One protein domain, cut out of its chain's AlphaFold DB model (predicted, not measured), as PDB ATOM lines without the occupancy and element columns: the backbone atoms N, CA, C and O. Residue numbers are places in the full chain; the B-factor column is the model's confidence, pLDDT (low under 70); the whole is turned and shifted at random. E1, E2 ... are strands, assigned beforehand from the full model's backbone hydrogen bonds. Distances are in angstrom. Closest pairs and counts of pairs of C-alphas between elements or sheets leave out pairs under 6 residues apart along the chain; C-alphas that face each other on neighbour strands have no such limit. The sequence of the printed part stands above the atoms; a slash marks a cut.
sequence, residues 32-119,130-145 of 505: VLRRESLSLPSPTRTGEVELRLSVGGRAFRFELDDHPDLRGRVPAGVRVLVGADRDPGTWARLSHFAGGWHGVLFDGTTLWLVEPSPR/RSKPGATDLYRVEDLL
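What this domain is: This is residues 32 to 119 and 130 to 145 of the 505 residues of the protein "Peptidase M12B domain-containing protein" of Xanthomonadales bacterium (UniProt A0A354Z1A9). One antiparallel sheet of eight strands is folded over on itself like a flattened, half-open barrel: a broad leaf of E5, E6, E7, E8 and E1 is partly covered on one face by the hairpin E2 and E3, with E4 as the hinge. The two edge strands, E1 and E2, come near each other at one end, while the long loop of residues 67 to 78 lies far out at the hinge end. The printed part has 104 residues, no named helix and eight named strands in the order E1 to E8, an all-strand domain with 51 residues in named elements, under half. Across the sheet the order is E1, E8, E7, E6, E5, E4, E3, E2. The whole is compact, with a radius of gyration of the C-alphas of 13.3 A and spans of 38 by 35 by 22 A.

How they stand to each other: E1, residues 36 to 38, is an edge strand and the antiparallel neighbour of E8, residues 136 to 140, with N 36 and O 138 2.8 A apart. E2, residues 49 to 55, is the other edge strand; its closest C-alpha to E1 is that of Val 55, 6.9 A from that of Glu 36. E2 forms a hairpin with E3, residues 58 to 66, where N 51 and O 62 are 2.8 A apart. E3 and E4, residues 79 to 85, form a hairpin at 132 degrees between directions, with N 65 and O 82 at 2.8 A. E5, residues 91 to 97, pairs with E4 through N 81 and O 94, 2.7 A. E6, residues 100 to 106, pairs with E5 through N 95 and O 102, 2.8 A. E7, residues 111 to 116, runs antiparallel to E6 at 176 degrees, with N 114 and O 103 at 2.8 A. E8 is the antiparallel neighbour of E7, with N 137 and O 115 within hydrogen-bond range at 2.8 A. E2 to E7 form a meander, each strand the antiparallel neighbour of the one before. In this folded sheet, one sheet bent back into two leaves that face each other, 29 pairs of C-alphas lie within 11 A. Among the pairs apart are E2 and E6, and E3 and E7.

Where its parts are: E1 begins at C-alpha 36, (68.632, 76.901, 132.178). E3, the longest strand with 9 residues, measures 24.8 A from C-alpha 58 at (64.774, 87.513, 137.023) to C-alpha 66. E5 measures 19.9 A, E6 18.9 A, E4 18.8 A and E2 18.3 A. E8 ends at C-alpha 140, (72.189, 76.850, 141.279).

The domain as a whole: The C-alphas of Leu 33 and Gly 72, the two farthest apart, are 38.2 A from each other. The sheet is twisted and curled. The link from E3 to E4, 12 residues, is long. Residues 120 to 129 are not printed, and C-alphas 119 and 130 are 12.3 A apart across this cut. The mean pLDDT of the printed part is 83.4; residues 44 to 47, 86 to 89, 119 and 130 to 133 are under 70.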
ATOM      1  N   VAL A  32      73.616  67.511 137.699       81.56
ATOM      2  CA  VAL A  32      72.891  68.787 137.779       81.56
ATOM      3  C   VAL A  32      71.401  68.505 137.611       81.56
ATOM      4  O   VAL A  32      70.950  68.134 136.525       81.56
ATOM      5  N   LEU A  33      70.631  68.691 138.681       82.88
ATOM      6  CA  LEU A  33      69.198  68.403 138.746       82.88
ATOM      7  C   LEU A  33      68.355  69.329 137.871       82.88
ATOM      8  O   LEU A  33      67.393  68.898 137.226       82.88
ATOM      9  N   ARG A  34      68.685  70.622 137.873       83.75
ATOM     10  CA  ARG A  34      67.969  71.661 137.129       83.75
ATOM     11  C   ARG A  34      68.958  72.670 136.577       83.75
ATOM     12  O   ARG A  34      69.923  73.011 137.245       83.75
ATOM     13  N   ARG A  35      68.695  73.141 135.360       87.75
ATOM     14  CA  ARG A  35      69.501  74.156 134.679       87.75
ATOM     15  C   ARG A  35      68.680  74.934 133.662       87.75
ATOM     16  O   ARG A  35      67.667  74.444 133.165       87.75
ATOM     17  N   GLU A  36      69.148  76.107 133.287       89.25
ATOM     18  CA  GLU A  36      68.632  76.901 132.178       89.25
ATOM     19  C   GLU A  36      69.741  77.099 131.149       89.25
ATOM     20  O   GLU A  36      70.880  77.364 131.516       89.25
ATOM     21  N   SER A  37      69.427  76.970 129.858       89.12
ATOM     22  CA  SER A  37      70.421  77.133 128.791       89.12
ATOM     23  C   SER A  37      70.133  78.378 127.965       89.12
ATOM     24  O   SER A  37      69.092  78.475 127.301       89.12
ATOM     25  N   LEU A  38      71.088  79.305 127.964       89.50
ATOM     26  CA  LEU A  38      71.004  80.607 127.309       89.50
ATOM     27  C   LEU A  38      72.083  80.753 126.234       89.50
ATOM     28  O   LEU A  38      73.202  80.267 126.370       89.50
ATOM     29  N   SER A  39      71.759  81.454 125.151       89.12
ATOM     30  CA  SER A  39      72.761  81.883 124.174       89.12
ATOM     31  C   SER A  39      73.330  83.221 124.624       89.12
ATOM     32  O   SER A  39      72.634  84.233 124.561       89.12
ATOM     33  N   LEU A  40      74.579  83.219 125.082       88.12
ATOM     34  CA  LEU A  40      75.279  84.428 125.506       88.12
ATOM     35  C   LEU A  40      76.261  84.889 124.420       88.12
ATOM     36  O   LEU A  40      76.876  84.049 123.756       88.12
ATOM     37  N   PRO A  41      76.427  86.206 124.215       86.94
ATOM     38  CA  PRO A  41      77.397  86.720 123.259       86.94
ATOM     39  C   PRO A  41      78.824  86.398 123.714       86.94
ATOM     40  O   PRO A  41      79.131  86.434 124.903       86.94
ATOM     41  N   SER A  42      79.719  86.111 122.769       85.06
ATOM     42  CA  SER A  42      81.149  86.001 123.072       85.06
ATOM     43  C   SER A  42      81.756  87.393 123.315       85.06
ATOM     44  O   SER A  42      81.495  88.307 122.524       85.06
ATOM     45  N   PRO A  43      82.617  87.568 124.333       84.31
ATOM     46  CA  PRO A  43      83.236  88.849 124.669       84.31
ATOM     47  C   PRO A  43      84.445  89.124 123.755       84.31
ATOM     48  O   PRO A  43      85.601  89.062 124.171       84.31
ATOM     49  N   THR A  44      84.180  89.366 122.467       66.38
ATOM     50  CA  THR A  44      85.205  89.441 121.404       66.38
ATOM     51  C   THR A  44      85.998  90.749 121.360       66.38
ATOM     52  O   THR A  44      87.033  90.798 120.699       66.38
ATOM     53  N   ARG A  45      85.546  91.803 122.050       66.25
ATOM     54  CA  ARG A  45      86.261  93.086 122.179       66.25
ATOM     55  C   ARG A  45      86.864  93.218 123.571       66.25
ATOM     56  O   ARG A  45      86.225  92.823 124.539       66.25
ATOM     57  N   THR A  46      88.065  93.783 123.658       63.62
ATOM     58  CA  THR A  46      88.681  94.225 124.919       63.62
ATOM     59  C   THR A  46      87.897  95.401 125.508       63.62
ATOM     60  O   THR A  46      87.382  96.211 124.736       63.62
ATOM     61  N   GLY A  47      87.839  95.505 126.838       62.75
ATOM     62  CA  GLY A  47      87.036  96.505 127.555       62.75
ATOM     63  C   GLY A  47      85.708  95.955 128.085       62.75
ATOM     64  O   GLY A  47      85.506  94.732 128.096       62.75
ATOM     65  N   GLU A  48      84.842  96.877 128.508       71.88
ATOM     66  CA  GLU A  48      83.564  96.609 129.170       71.88
ATOM     67  C   GLU A  48      82.642  95.718 128.315       71.88
ATOM     68  O   GLU A  48      82.476  95.902 127.100       71.88
ATOM     69  N   VAL A  49      82.032  94.721 128.955       80.75
ATOM     70  CA  VAL A  49      81.075  93.789 128.360       80.75
ATOM     71  C   VAL A  49      79.753  93.913 129.103       80.75
ATOM     72  O   VAL A  49      79.598  93.409 130.211       80.75
ATOM     73  N   GLU A  50      78.755  94.510 128.455       83.94
ATOM     74  CA  GLU A  50      77.389  94.471 128.972       83.94
ATOM     75  C   GLU A  50      76.787  93.073 128.741       83.94
ATOM     76  O   GLU A  50      76.540  92.658 127.602       83.94
ATOM     77  N   LEU A  51      76.512  92.346 129.825       87.38
ATOM     78  CA  LEU A  51      75.853  91.047 129.791       87.38
ATOM     79  C   LEU A  51      74.417  91.170 130.297       87.38
ATOM     80  O   LEU A  51      74.162  91.365 131.486       87.38
ATOM     81  N   ARG A  52      73.463  91.000 129.381       88.62
ATOM     82  CA  ARG A  52      72.033  90.934 129.697       88.62
ATOM     83  C   ARG A  52      71.550  89.499 129.598       88.62
ATOM     84  O   ARG A  52      71.665  88.887 128.536       88.62
ATOM     85  N   LEU A  53      70.972  88.985 130.674       88.56
ATOM     86  CA  LEU A  53      70.406  87.639 130.702       88.56
ATOM     87  C   LEU A  53      69.168  87.584 131.596       88.56
ATOM     88  O   LEU A  53      68.999  88.415 132.482       88.56
ATOM     89  N   SER A  54      68.316  86.590 131.365       88.38
ATOM     90  CA  SER A  54      67.189  86.289 132.245       88.38
ATOM     91  C   SER A  54      67.272  84.834 132.668       88.38
ATOM     92  O   SER A  54      67.272  83.959 131.805       88.38
ATOM     93  N   VAL A  55      67.351  84.591 133.973       84.94
ATOM     94  CA  VAL A  55      67.458  83.256 134.575       84.94
ATOM     95  C   VAL A  55      66.691  83.241 135.899       84.94
ATOM     96  O   VAL A  55      66.595  84.267 136.572       84.94
ATOM     97  N   GLY A  56      66.045  82.126 136.246       81.44
ATOM     98  CA  GLY A  56      65.251  82.010 137.473       81.44
ATOM     99  C   GLY A  56      64.044  82.955 137.528       81.44
ATOM    100  O   GLY A  56      63.546  83.267 138.606       81.44
ATOM    101  N   GLY A  57      63.586  83.457 136.375       82.75
ATOM    102  CA  GLY A  57      62.510  84.450 136.285       82.75
ATOM    103  C   GLY A  57      62.929  85.895 136.587       82.75
ATOM    104  O   GLY A  57      62.068  86.775 136.580       82.75
ATOM    105  N   ARG A  58      64.223  86.167 136.803       82.06
ATOM    106  CA  ARG A  58      64.774  87.513 137.023       82.06
ATOM    107  C   ARG A  58      65.676  87.915 135.856       82.06
ATOM    108  O   ARG A  58      66.354  87.075 135.271       82.06
ATOM    109  N   ALA A  59      65.633  89.191 135.484       86.12
ATOM    110  CA  ALA A  59      66.516  89.766 134.477       86.12
ATOM    111  C   ALA A  59      67.706  90.436 135.167       86.12
ATOM    112  O   ALA A  59      67.510  91.159 136.139       86.12
ATOM    113  N   PHE A  60      68.898  90.212 134.627       83.19
ATOM    114  CA  PHE A  60      70.156  90.769 135.104       83.19
ATOM    115  C   PHE A  60      70.812  91.602 134.012       83.19
ATOM    116  O   PHE A  60      70.708  91.282 132.817       83.19
ATOM    117  N   ARG A  61      71.513  92.650 134.434       86.38
ATOM    118  CA  ARG A  61      72.380  93.455 133.580       86.38
ATOM    119  C   ARG A  61      73.708  93.678 134.292       86.38
ATOM    120  O   ARG A  61      73.848  94.605 135.076       86.38
ATOM    121  N   PHE A  62      74.692  92.857 133.958       84.38
ATOM    122  CA  PHE A  62      76.046  93.051 134.455       84.38
ATOM    123  C   PHE A  62      76.836  93.936 133.496       84.38
ATOM    124  O   PHE A  62      76.875  93.667 132.294       84.38
ATOM    125  N   GLU A  63      77.464  94.968 134.042       83.44
ATOM    126  CA  GLU A  63      78.558  95.699 133.403       83.44
ATOM    127  C   GLU A  63      79.843  94.974 133.849       83.44
ATOM    128  O   GLU A  63      80.129  94.886 135.045       83.44
ATOM    129  N   LEU A  64      80.509  94.278 132.917       85.31
ATOM    130  CA  LEU A  64      81.645  93.398 133.209       85.31
ATOM    131  C   LEU A  64      82.949  93.989 132.676       85.31
ATOM    132  O   LEU A  64      83.067  94.226 131.477       85.31
ATOM    133  N   ASP A  65      83.965  94.058 133.523       83.06
ATOM    134  CA  ASP A  65      85.296  94.550 133.186       83.06
ATOM    135  C   ASP A  65      86.370  93.484 133.362       83.06
ATOM    136  O   ASP A  65      86.191  92.493 134.070       83.06
ATOM    137  N   ASP A  66      87.514  93.684 132.707       83.38
ATOM    138  CA  ASP A  66      88.677  92.823 132.907       83.38
ATOM    139  C   ASP A  66      89.135  92.874 134.371       83.38
ATOM    140  O   ASP A  66      89.299  93.947 134.950       83.38
ATOM    141  N   HIS A  67      89.394  91.704 134.960       83.88
ATOM    142  CA  HIS A  67      89.816  91.610 136.352       83.88
ATOM    143  C   HIS A  67      91.094  92.439 136.591       83.88
ATOM    144  O   HIS A  67      92.144  92.119 136.013       83.88
ATOM    145  N   PRO A  68      91.062  93.455 137.471       73.44
ATOM    146  CA  PRO A  68      92.145  94.433 137.586       73.44
ATOM    147  C   PRO A  68      93.481  93.787 137.982       73.44
ATOM    148  O   PRO A  68      94.506  94.044 137.354       73.44
ATOM    149  N   ASP A  69      93.458  92.848 138.931       73.69
ATOM    150  CA  ASP A  69      94.661  92.155 139.425       73.69
ATOM    151  C   ASP A  69      95.290  91.152 138.428       73.69
ATOM    152  O   ASP A  69      96.357  90.584 138.689       73.69
ATOM    153  N   LEU A  70      94.647  90.902 137.279       81.38
ATOM    154  CA  LEU A  70      95.090  89.910 136.288       81.38
ATOM    155  C   LEU A  70      95.663  90.533 135.006       81.38
ATOM    156  O   LEU A  70      96.013  89.806 134.069       81.38
ATOM    157  N   ARG A  71      95.805  91.863 134.949       72.75
ATOM    158  CA  ARG A  71      96.375  92.570 133.790       72.75
ATOM    159  C   ARG A  71      97.742  91.991 133.399       72.75
ATOM    160  O   ARG A  71      98.629  91.817 134.228       72.75
ATOM    161  N   GLY A  72      97.899  91.652 132.117       77.25
ATOM    162  CA  GLY A  72      99.127  91.054 131.572       77.25
ATOM    163  C   GLY A  72      99.367  89.580 131.935       77.25
ATOM    164  O   GLY A  72     100.388  89.022 131.538       77.25
ATOM    165  N   ARG A  73      98.447  88.935 132.663       80.56
ATOM    166  CA  ARG A  73      98.584  87.547 133.150       80.56
ATOM    167  C   ARG A  73      97.556  86.588 132.555       80.56
ATOM    168  O   ARG A  73      97.643  85.377 132.761       80.56
ATOM    169  N   VAL A  74      96.591  87.129 131.817       88.75
ATOM    170  CA  VAL A  74      95.558  86.372 131.111       88.75
ATOM    171  C   VAL A  74      96.100  85.917 129.745       88.75
ATOM    172  O   VAL A  74      96.569  86.761 128.976       88.75
ATOM    173  N   PRO A  75      96.057  84.611 129.414       90.44
ATOM    174  CA  PRO A  75      96.481  84.114 128.105       90.44
ATOM    175  C   PRO A  75      95.682  84.721 126.944       90.44
ATOM    176  O   PRO A  75      94.514  85.081 127.085       90.44
ATOM    177  N   ALA A  76      96.286  84.770 125.756       87.88
ATOM    178  CA  ALA A  76      95.596  85.236 124.554       87.88
ATOM    179  C   ALA A  76      94.329  84.404 124.272       87.88
ATOM    180  O   ALA A  76      94.355  83.175 124.315       87.88
ATOM    181  N   GLY A  77      93.218  85.081 123.966       87.31
ATOM    182  CA  GLY A  77      91.923  84.435 123.715       87.31
ATOM    183  C   GLY A  77      91.148  84.028 124.975       87.31
ATOM    184  O   GLY A  77      90.044  83.498 124.849       87.31
ATOM    185  N   VAL A  78      91.691  84.297 126.166       93.31
ATOM    186  CA  VAL A  78      90.998  84.154 127.450       93.31
ATOM    187  C   VAL A  78      90.535  85.531 127.922       93.31
ATOM    188  O   VAL A  78      91.235  86.527 127.749       93.31
ATOM    189  N   ARG A  79      89.351  85.592 128.530       91.94
ATOM    190  CA  ARG A  79      88.873  86.753 129.292       91.94
ATOM    191  C   ARG A  79      88.561  86.312 130.711       91.94
ATOM    192  O   ARG A  79      87.986  85.240 130.882       91.94
ATOM    193  N   VAL A  80      88.929  87.125 131.693       94.06
ATOM    194  CA  VAL A  80      88.578  86.929 133.103       94.06
ATOM    195  C   VAL A  80      87.983  88.240 133.574       94.06
ATOM    196  O   VAL A  80      88.673  89.256 133.583       94.06
ATOM    197  N   LEU A  81      86.692  88.210 133.864       92.19
ATOM    198  CA  LEU A  81      85.850  89.376 134.041       92.19
ATOM    199  C   LEU A  81      85.240  89.412 135.437       92.19
ATOM    200  O   LEU A  81      84.873  88.378 136.006       92.19
ATOM    201  N   VAL A  82      85.095  90.624 135.943       88.50
ATOM    202  CA  VAL A  82      84.436  90.955 137.202       88.50
ATOM    203  C   VAL A  82      83.355  91.978 136.902       88.50
ATOM    204  O   VAL A  82      83.493  92.759 135.968       88.50
ATOM    205  N   GLY A  83      82.274  91.992 137.664       82.56
ATOM    206  CA  GLY A  83      81.280  93.043 137.506       82.56
ATOM    207  C   GLY A  83      80.218  93.009 138.580       82.56
ATOM    208  O   GLY A  83      80.107  92.045 139.342       82.56
ATOM    209  N   ALA A  84      79.428  94.068 138.614       75.06
ATOM    210  CA  ALA A  84      78.245  94.193 139.449       75.06
ATOM    211  C   ALA A  84      77.040  94.533 138.564       75.06
ATOM    212  O   ALA A  84      77.197  95.049 137.456       75.06
ATOM    213  N   ASP A  85      75.838  94.195 139.025       70.12
ATOM    214  CA  ASP A  85      74.610  94.762 138.457       70.12
ATOM    215  C   ASP A  85      74.243  96.010 139.286       70.12
ATOM    216  O   ASP A  85      74.766  96.253 140.377       70.12
ATOM    217  N   ARG A  86      73.360  96.852 138.752       63.06
ATOM    218  CA  ARG A  86      72.873  98.078 139.399       63.06
ATOM    219  C   ARG A  86      72.133  97.800 140.704       63.06
ATOM    220  O   ARG A  86      71.982  98.708 141.522       63.06
ATOM    221  N   ASP A  87      71.659  96.570 140.881       63.88
ATOM    222  CA  ASP A  87      71.052  96.094 142.116       63.88
ATOM    223  C   ASP A  87      72.138  95.871 143.189       63.88
ATOM    224  O   ASP A  87      73.010  95.014 143.016       63.88
ATOM    225  N   PRO A  88      72.095  96.580 144.335       63.81
ATOM    226  CA  PRO A  88      73.090  96.415 145.389       63.81
ATOM    227  C   PRO A  88      73.208  94.962 145.870       63.81
ATOM    228  O   PRO A  88      72.203  94.300 146.129       63.81
ATOM    229  N   GLY A  89      74.443  94.482 146.031       67.56
ATOM    230  CA  GLY A  89      74.732  93.125 146.512       67.56
ATOM    231  C   GLY A  89      74.674  92.036 145.438       67.56
ATOM    232  O   GLY A  89      74.774  90.858 145.775       67.56
ATOM    233  N   THR A  90      74.526  92.404 144.165       81.56
ATOM    234  CA  THR A  90      74.670  91.494 143.024       81.56
ATOM    235  C   THR A  90      76.061  91.615 142.411       81.56
ATOM    236  O   THR A  90      76.626  92.707 142.332       81.56
ATOM    237  N   TRP A  91      76.631  90.498 141.969       86.94
ATOM    238  CA  TRP A  91      77.967  90.492 141.371       86.94
ATOM    239  C   TRP A  91      78.165  89.313 140.423       86.94
ATOM    240  O   TRP A  91      77.448  88.317 140.475       86.94
ATOM    241  N   ALA A  92      79.152  89.425 139.544       92.94
ATOM    242  CA  ALA A  92      79.513  88.414 138.564       92.94
ATOM    243  C   ALA A  92      81.028  88.202 138.543       92.94
ATOM    244  O   ALA A  92      81.810  89.154 138.588       92.94
ATOM    245  N   ARG A  93      81.440  86.937 138.440       95.12
ATOM    246  CA  ARG A  93      82.832  86.525 138.220       95.12
ATOM    247  C   ARG A  93      82.835  85.529 137.080       95.12
ATOM    248  O   ARG A  93      82.576  84.345 137.284       95.12
ATOM    249  N   LEU A  94      83.060  86.021 135.867       96.56
ATOM    250  CA  LEU A  94      82.918  85.237 134.646       96.56
ATOM    251  C   LEU A  94      84.236  85.136 133.898       96.56
ATOM    252  O   LEU A  94      84.991  86.093 133.811       96.56
ATOM    253  N   SER A  95      84.493  83.989 133.291       96.69
ATOM    254  CA  SER A  95      85.633  83.781 132.408       96.69
ATOM    255  C   SER A  95      85.155  83.253 131.064       96.69
ATOM    256  O   SER A  95      84.217  82.462 130.998       96.69
ATOM    257  N   HIS A  96      85.808  83.651 129.978       95.25
ATOM    258  CA  HIS A  96      85.524  83.118 128.650       95.25
ATOM    259  C   HIS A  96      86.779  82.486 128.060       95.25
ATOM    260  O   HIS A  96      87.751  83.179 127.755       95.25
ATOM    261  N   PHE A  97      86.753  81.164 127.893       94.88
ATOM    262  CA  PHE A  97      87.827  80.368 127.295       94.88
ATOM    263  C   PHE A  97      87.266  79.065 126.714       94.88
ATOM    264  O   PHE A  97      86.128  78.683 126.989       94.88
ATOM    265  N   ALA A  98      88.041  78.399 125.850       91.56
ATOM    266  CA  ALA A  98      87.599  77.210 125.108       91.56
ATOM    267  C   ALA A  98      86.272  77.398 124.326       91.56
ATOM    268  O   ALA A  98      85.579  76.431 124.012       91.56
ATOM    269  N   GLY A  99      85.932  78.647 123.984       87.06
ATOM    270  CA  GLY A  99      84.721  79.003 123.240       87.06
ATOM    271  C   GLY A  99      83.431  79.035 124.064       87.06
ATOM    272  O   GLY A  99      82.363  78.943 123.466       87.06
ATOM    273  N   GLY A 100      83.504  79.144 125.394       92.44
ATOM    274  CA  GLY A 100      82.316  79.268 126.236       92.44
ATOM    275  C   GLY A 100      82.547  80.040 127.531       92.44
ATOM    276  O   GLY A 100      83.684  80.345 127.897       92.44
ATOM    277  N   TRP A 101      81.439  80.367 128.193       95.12
ATOM    278  CA  TRP A 101      81.399  81.075 129.470       95.12
ATOM    279  C   TRP A 101      81.523  80.111 130.647       95.12
ATOM    280  O   TRP A 101      80.861  79.080 130.673       95.12
ATOM    281  N   HIS A 102      82.346  80.483 131.620       96.88
ATOM    282  CA  HIS A 102      82.578  79.789 132.884       96.88
ATOM    283  C   HIS A 102      82.463  80.798 134.029       96.88
ATOM    284  O   HIS A 102      82.625  81.996 133.797       96.88
ATOM    285  N   GLY A 103      82.242  80.341 135.256       96.69
ATOM    286  CA  GLY A 103      82.254  81.192 136.445       96.69
ATOM    287  C   GLY A 103      80.899  81.258 137.134       96.69
ATOM    288  O   GLY A 103      80.147  80.288 137.108       96.69
ATOM    289  N   VAL A 104      80.594  82.374 137.791       94.62
ATOM    290  CA  VAL A 104      79.394  82.504 138.623       94.62
ATOM    291  C   VAL A 104      78.727  83.875 138.511       94.62
ATOM    292  O   VAL A 104      79.379  84.882 138.223       94.62
ATOM    293  N   LEU A 105      77.426  83.901 138.791       92.31
ATOM    294  CA  LEU A 105      76.616  85.101 139.002       92.31
ATOM    295  C   LEU A 105      75.954  85.009 140.371       92.31
ATOM    296  O   LEU A 105      75.385  83.976 140.705       92.31
ATOM    297  N   PHE A 106      75.964  86.084 141.139       86.94
ATOM    298  CA  PHE A 106      75.275  86.174 142.414       86.94
ATOM    299  C   PHE A 106      74.172  87.224 142.338       86.94
ATOM    300  O   PHE A 106      74.425  88.391 142.045       86.94
ATOM    301  N   ASP A 107      72.939  86.812 142.623       81.06
ATOM    302  CA  ASP A 107      71.755  87.675 142.501       81.06
ATOM    303  C   ASP A 107      71.367  88.409 143.802       81.06
ATOM    304  O   ASP A 107      70.279  88.986 143.900       81.06
ATOM    305  N   GLY A 108      72.244  88.390 144.810       77.44
ATOM    306  CA  GLY A 108      71.979  88.884 146.166       77.44
ATOM    307  C   GLY A 108      71.431  87.803 147.103       77.44
ATOM    308  O   GLY A 108      71.555  87.903 148.328       77.44
ATOM    309  N   THR A 109      70.867  86.732 146.543       78.06
ATOM    310  CA  THR A 109      70.319  85.587 147.280       78.06
ATOM    311  C   THR A 109      71.023  84.280 146.934       78.06
ATOM    312  O   THR A 109      71.414  83.561 147.850       78.06
ATOM    313  N   THR A 110      71.276  84.031 145.654       81.94
ATOM    314  CA  THR A 110      71.692  82.745 145.098       81.94
ATOM    315  C   THR A 110      72.896  82.914 144.179       81.94
ATOM    316  O   THR A 110      72.913  83.810 143.329       81.94
ATOM    317  N   LEU A 111      73.872  82.016 144.304       87.56
ATOM    318  CA  LEU A 111      74.967  81.831 143.360       87.56
ATOM    319  C   LEU A 111      74.564  80.851 142.252       87.56
ATOM    320  O   LEU A 111      74.289  79.667 142.476       87.56
ATOM    321  N   TRP A 112      74.569  81.366 141.035       91.38
ATOM    322  CA  TRP A 112      74.375  80.637 139.797       91.38
ATOM    323  C   TRP A 112      75.736  80.275 139.215       91.38
ATOM    324  O   TRP A 112      76.536  81.162 138.923       91.38
ATOM    325  N   LEU A 113      75.996  78.986 139.017       93.25
ATOM    326  CA  LEU A 113      77.130  78.518 138.234       93.25
ATOM    327  C   LEU A 113      76.828  78.706 136.754       93.25
ATOM    328  O   LEU A 113      75.712  78.454 136.303       93.25
ATOM    329  N   VAL A 114      77.844  79.130 136.013       94.62
ATOM    330  CA  VAL A 114      77.809  79.390 134.578       94.62
ATOM    331  C   VAL A 114      78.837  78.494 133.910       94.62
ATOM    332  O   VAL A 114      80.009  78.499 134.293       94.62
ATOM    333  N   GLU A 115      78.403  77.716 132.921       92.56
ATOM    334  CA  GLU A 115      79.254  76.742 132.234       92.56
ATOM    335  C   GLU A 115      78.894  76.601 130.755       92.56
ATOM    336  O   GLU A 115      77.731  76.770 130.379       92.56
ATOM    337  N   PRO A 116      79.843  76.232 129.878       91.38
ATOM    338  CA  PRO A 116      79.486  75.859 128.521       91.38
ATOM    339  C   PRO A 116      78.641  74.583 128.535       91.38
ATOM    340  O   PRO A 116      79.014  73.589 129.162       91.38
ATOM    341  N   SER A 117      77.538  74.570 127.785       84.12
ATOM    342  CA  SER A 117      76.751  73.351 127.612       84.12
ATOM    343  C   SER A 117      77.624  72.245 126.981       84.12
ATOM    344  O   SER A 117      78.308  72.512 125.982       84.12
ATOM    345  N   PRO A 118      77.598  71.000 127.498       72.94
ATOM    346  CA  PRO A 118      78.368  69.896 126.931       72.94
ATOM    347  C   PRO A 118      78.046  69.690 125.444       72.94
ATOM    348  O   PRO A 118      76.880  69.692 125.044       72.94
ATOM    349  N   ARG A 119      79.079  69.496 124.611       58.59
ATOM    350  CA  ARG A 119      78.909  69.276 123.159       58.59
ATOM    351  C   ARG A 119      78.206  67.953 122.844       58.59
ATOM    352  O   ARG A 119      77.420  67.902 121.904       58.59
ATOM    353  N   ARG A 130      66.723  70.716 129.172       62.66
ATOM    354  CA  ARG A 130      67.736  70.141 128.272       62.66
ATOM    355  C   ARG A 130      68.793  71.180 127.899       62.66
ATOM    356  O   ARG A 130      68.429  72.249 127.408       62.66
ATOM    357  N   SER A 131      70.071  70.809 128.008       65.75
ATOM    358  CA  SER A 131      71.183  71.593 127.460       65.75
ATOM    359  C   SER A 131      71.031  71.793 125.951       65.75
ATOM    360  O   SER A 131      70.705  70.858 125.213       65.75
ATOM    361  N   LYS A 132      71.283  73.016 125.475       69.69
ATOM    362  CA  LYS A 132      71.362  73.319 124.038       69.69
ATOM    363  C   LYS A 132      72.836  73.301 123.611       69.69
ATOM    364  O   LYS A 132      73.620  74.038 124.200       69.69
ATOM    365  N   PRO A 133      73.246  72.513 122.601       68.12
ATOM    366  CA  PRO A 133      74.638  72.496 122.153       68.12
ATOM    367  C   PRO A 133      75.134  73.898 121.777       68.12
ATOM    368  O   PRO A 133      74.469  74.612 121.026       68.12
ATOM    369  N   GLY A 134      76.293  74.294 122.308       72.94
ATOM    370  CA  GLY A 134      76.871  75.626 122.086       72.94
ATOM    371  C   GLY A 134      76.199  76.765 122.864       72.94
ATOM    372  O   GLY A 134      76.542  77.923 122.638       72.94
ATOM    373  N   ALA A 135      75.253  76.463 123.758       87.88
ATOM    374  CA  ALA A 135      74.723  77.423 124.716       87.88
ATOM    375  C   ALA A 135      75.592  77.488 125.986       87.88
ATOM    376  O   ALA A 135      76.630  76.835 126.109       87.88
ATOM    377  N   THR A 136      75.172  78.338 126.912       91.75
ATOM    378  CA  THR A 136      75.691  78.438 128.272       91.75
ATOM    379  C   THR A 136      74.628  77.904 129.221       91.75
ATOM    380  O   THR A 136      73.488  78.365 129.175       91.75
ATOM    381  N   ASP A 137      74.991  76.932 130.049       91.69
ATOM    382  CA  ASP A 137      74.149  76.401 131.112       91.69
ATOM    383  C   ASP A 137      74.332  77.247 132.377       91.69
ATOM    384  O   ASP A 137      75.454  77.577 132.763       91.69
ATOM    385  N   LEU A 138      73.211  77.590 133.007       92.19
ATOM    386  CA  LEU A 138      73.137  78.266 134.291       92.19
ATOM    387  C   LEU A 138      72.343  77.405 135.264       92.19
ATOM    388  O   LEU A 138      71.244  76.949 134.942       92.19
ATOM    389  N   TYR A 139      72.879  77.179 136.453       89.94
ATOM    390  CA  TYR A 139      72.211  76.386 137.480       89.94
ATOM    391  C   TYR A 139      72.687  76.779 138.874       89.94
ATOM    392  O   TYR A 139      73.736  77.395 139.031       89.94
ATOM    393  N   ARG A 140      71.901  76.453 139.896       88.00
ATOM    394  CA  ARG A 140      72.189  76.850 141.279       88.00
ATOM    395  C   ARG A 140      73.038  75.786 141.964       88.00
ATOM    396  O   ARG A 140      72.940  74.610 141.617       88.00
ATOM    397  N   VAL A 141      73.812  76.177 142.977       81.19
ATOM    398  CA  VAL A 141      74.583  75.216 143.793       81.19
ATOM    399  C   VAL A 141      73.668  74.151 144.412       81.19
ATOM    400  O   VAL A 141      74.031  72.983 144.423       81.19
ATOM    401  N   GLU A 142      72.459  74.517 144.849       80.50
ATOM    402  CA  GLU A 142      71.471  73.572 145.408       80.50
ATOM    403  C   GLU A 142      70.946  72.535 144.400       80.50
ATOM    404  O   GLU A 142      70.366  71.522 144.787       80.50
ATOM    405  N   ASP A 143      71.119  72.787 143.099       83.62
ATOM    406  CA  ASP A 143      70.745  71.851 142.042       83.62
ATOM    407  C   ASP A 143      71.912  70.897 141.694       83.62
ATOM    408  O   ASP A 143      71.766  70.060 140.802       83.62
ATOM    409  N   LEU A 144      73.056  70.982 142.391       80.38
ATOM    410  CA  LEU A 144      74.153  70.018 142.295       80.38
ATOM    411  C   LEU A 144      73.921  68.835 143.235       80.38
ATOM    412  O   LEU A 144      73.926  68.968 144.455       80.38
ATOM    413  N   LEU A 145      73.809  67.643 142.659       74.94
ATOM    414  CA  LEU A 145      73.924  66.389 143.387       74.94
ATOM    415  C   LEU A 145      75.315  65.806 143.199       74.94
ATOM    416  O   LEU A 145      75.734  65.449 142.096       74.94
TER     417      LEU A 145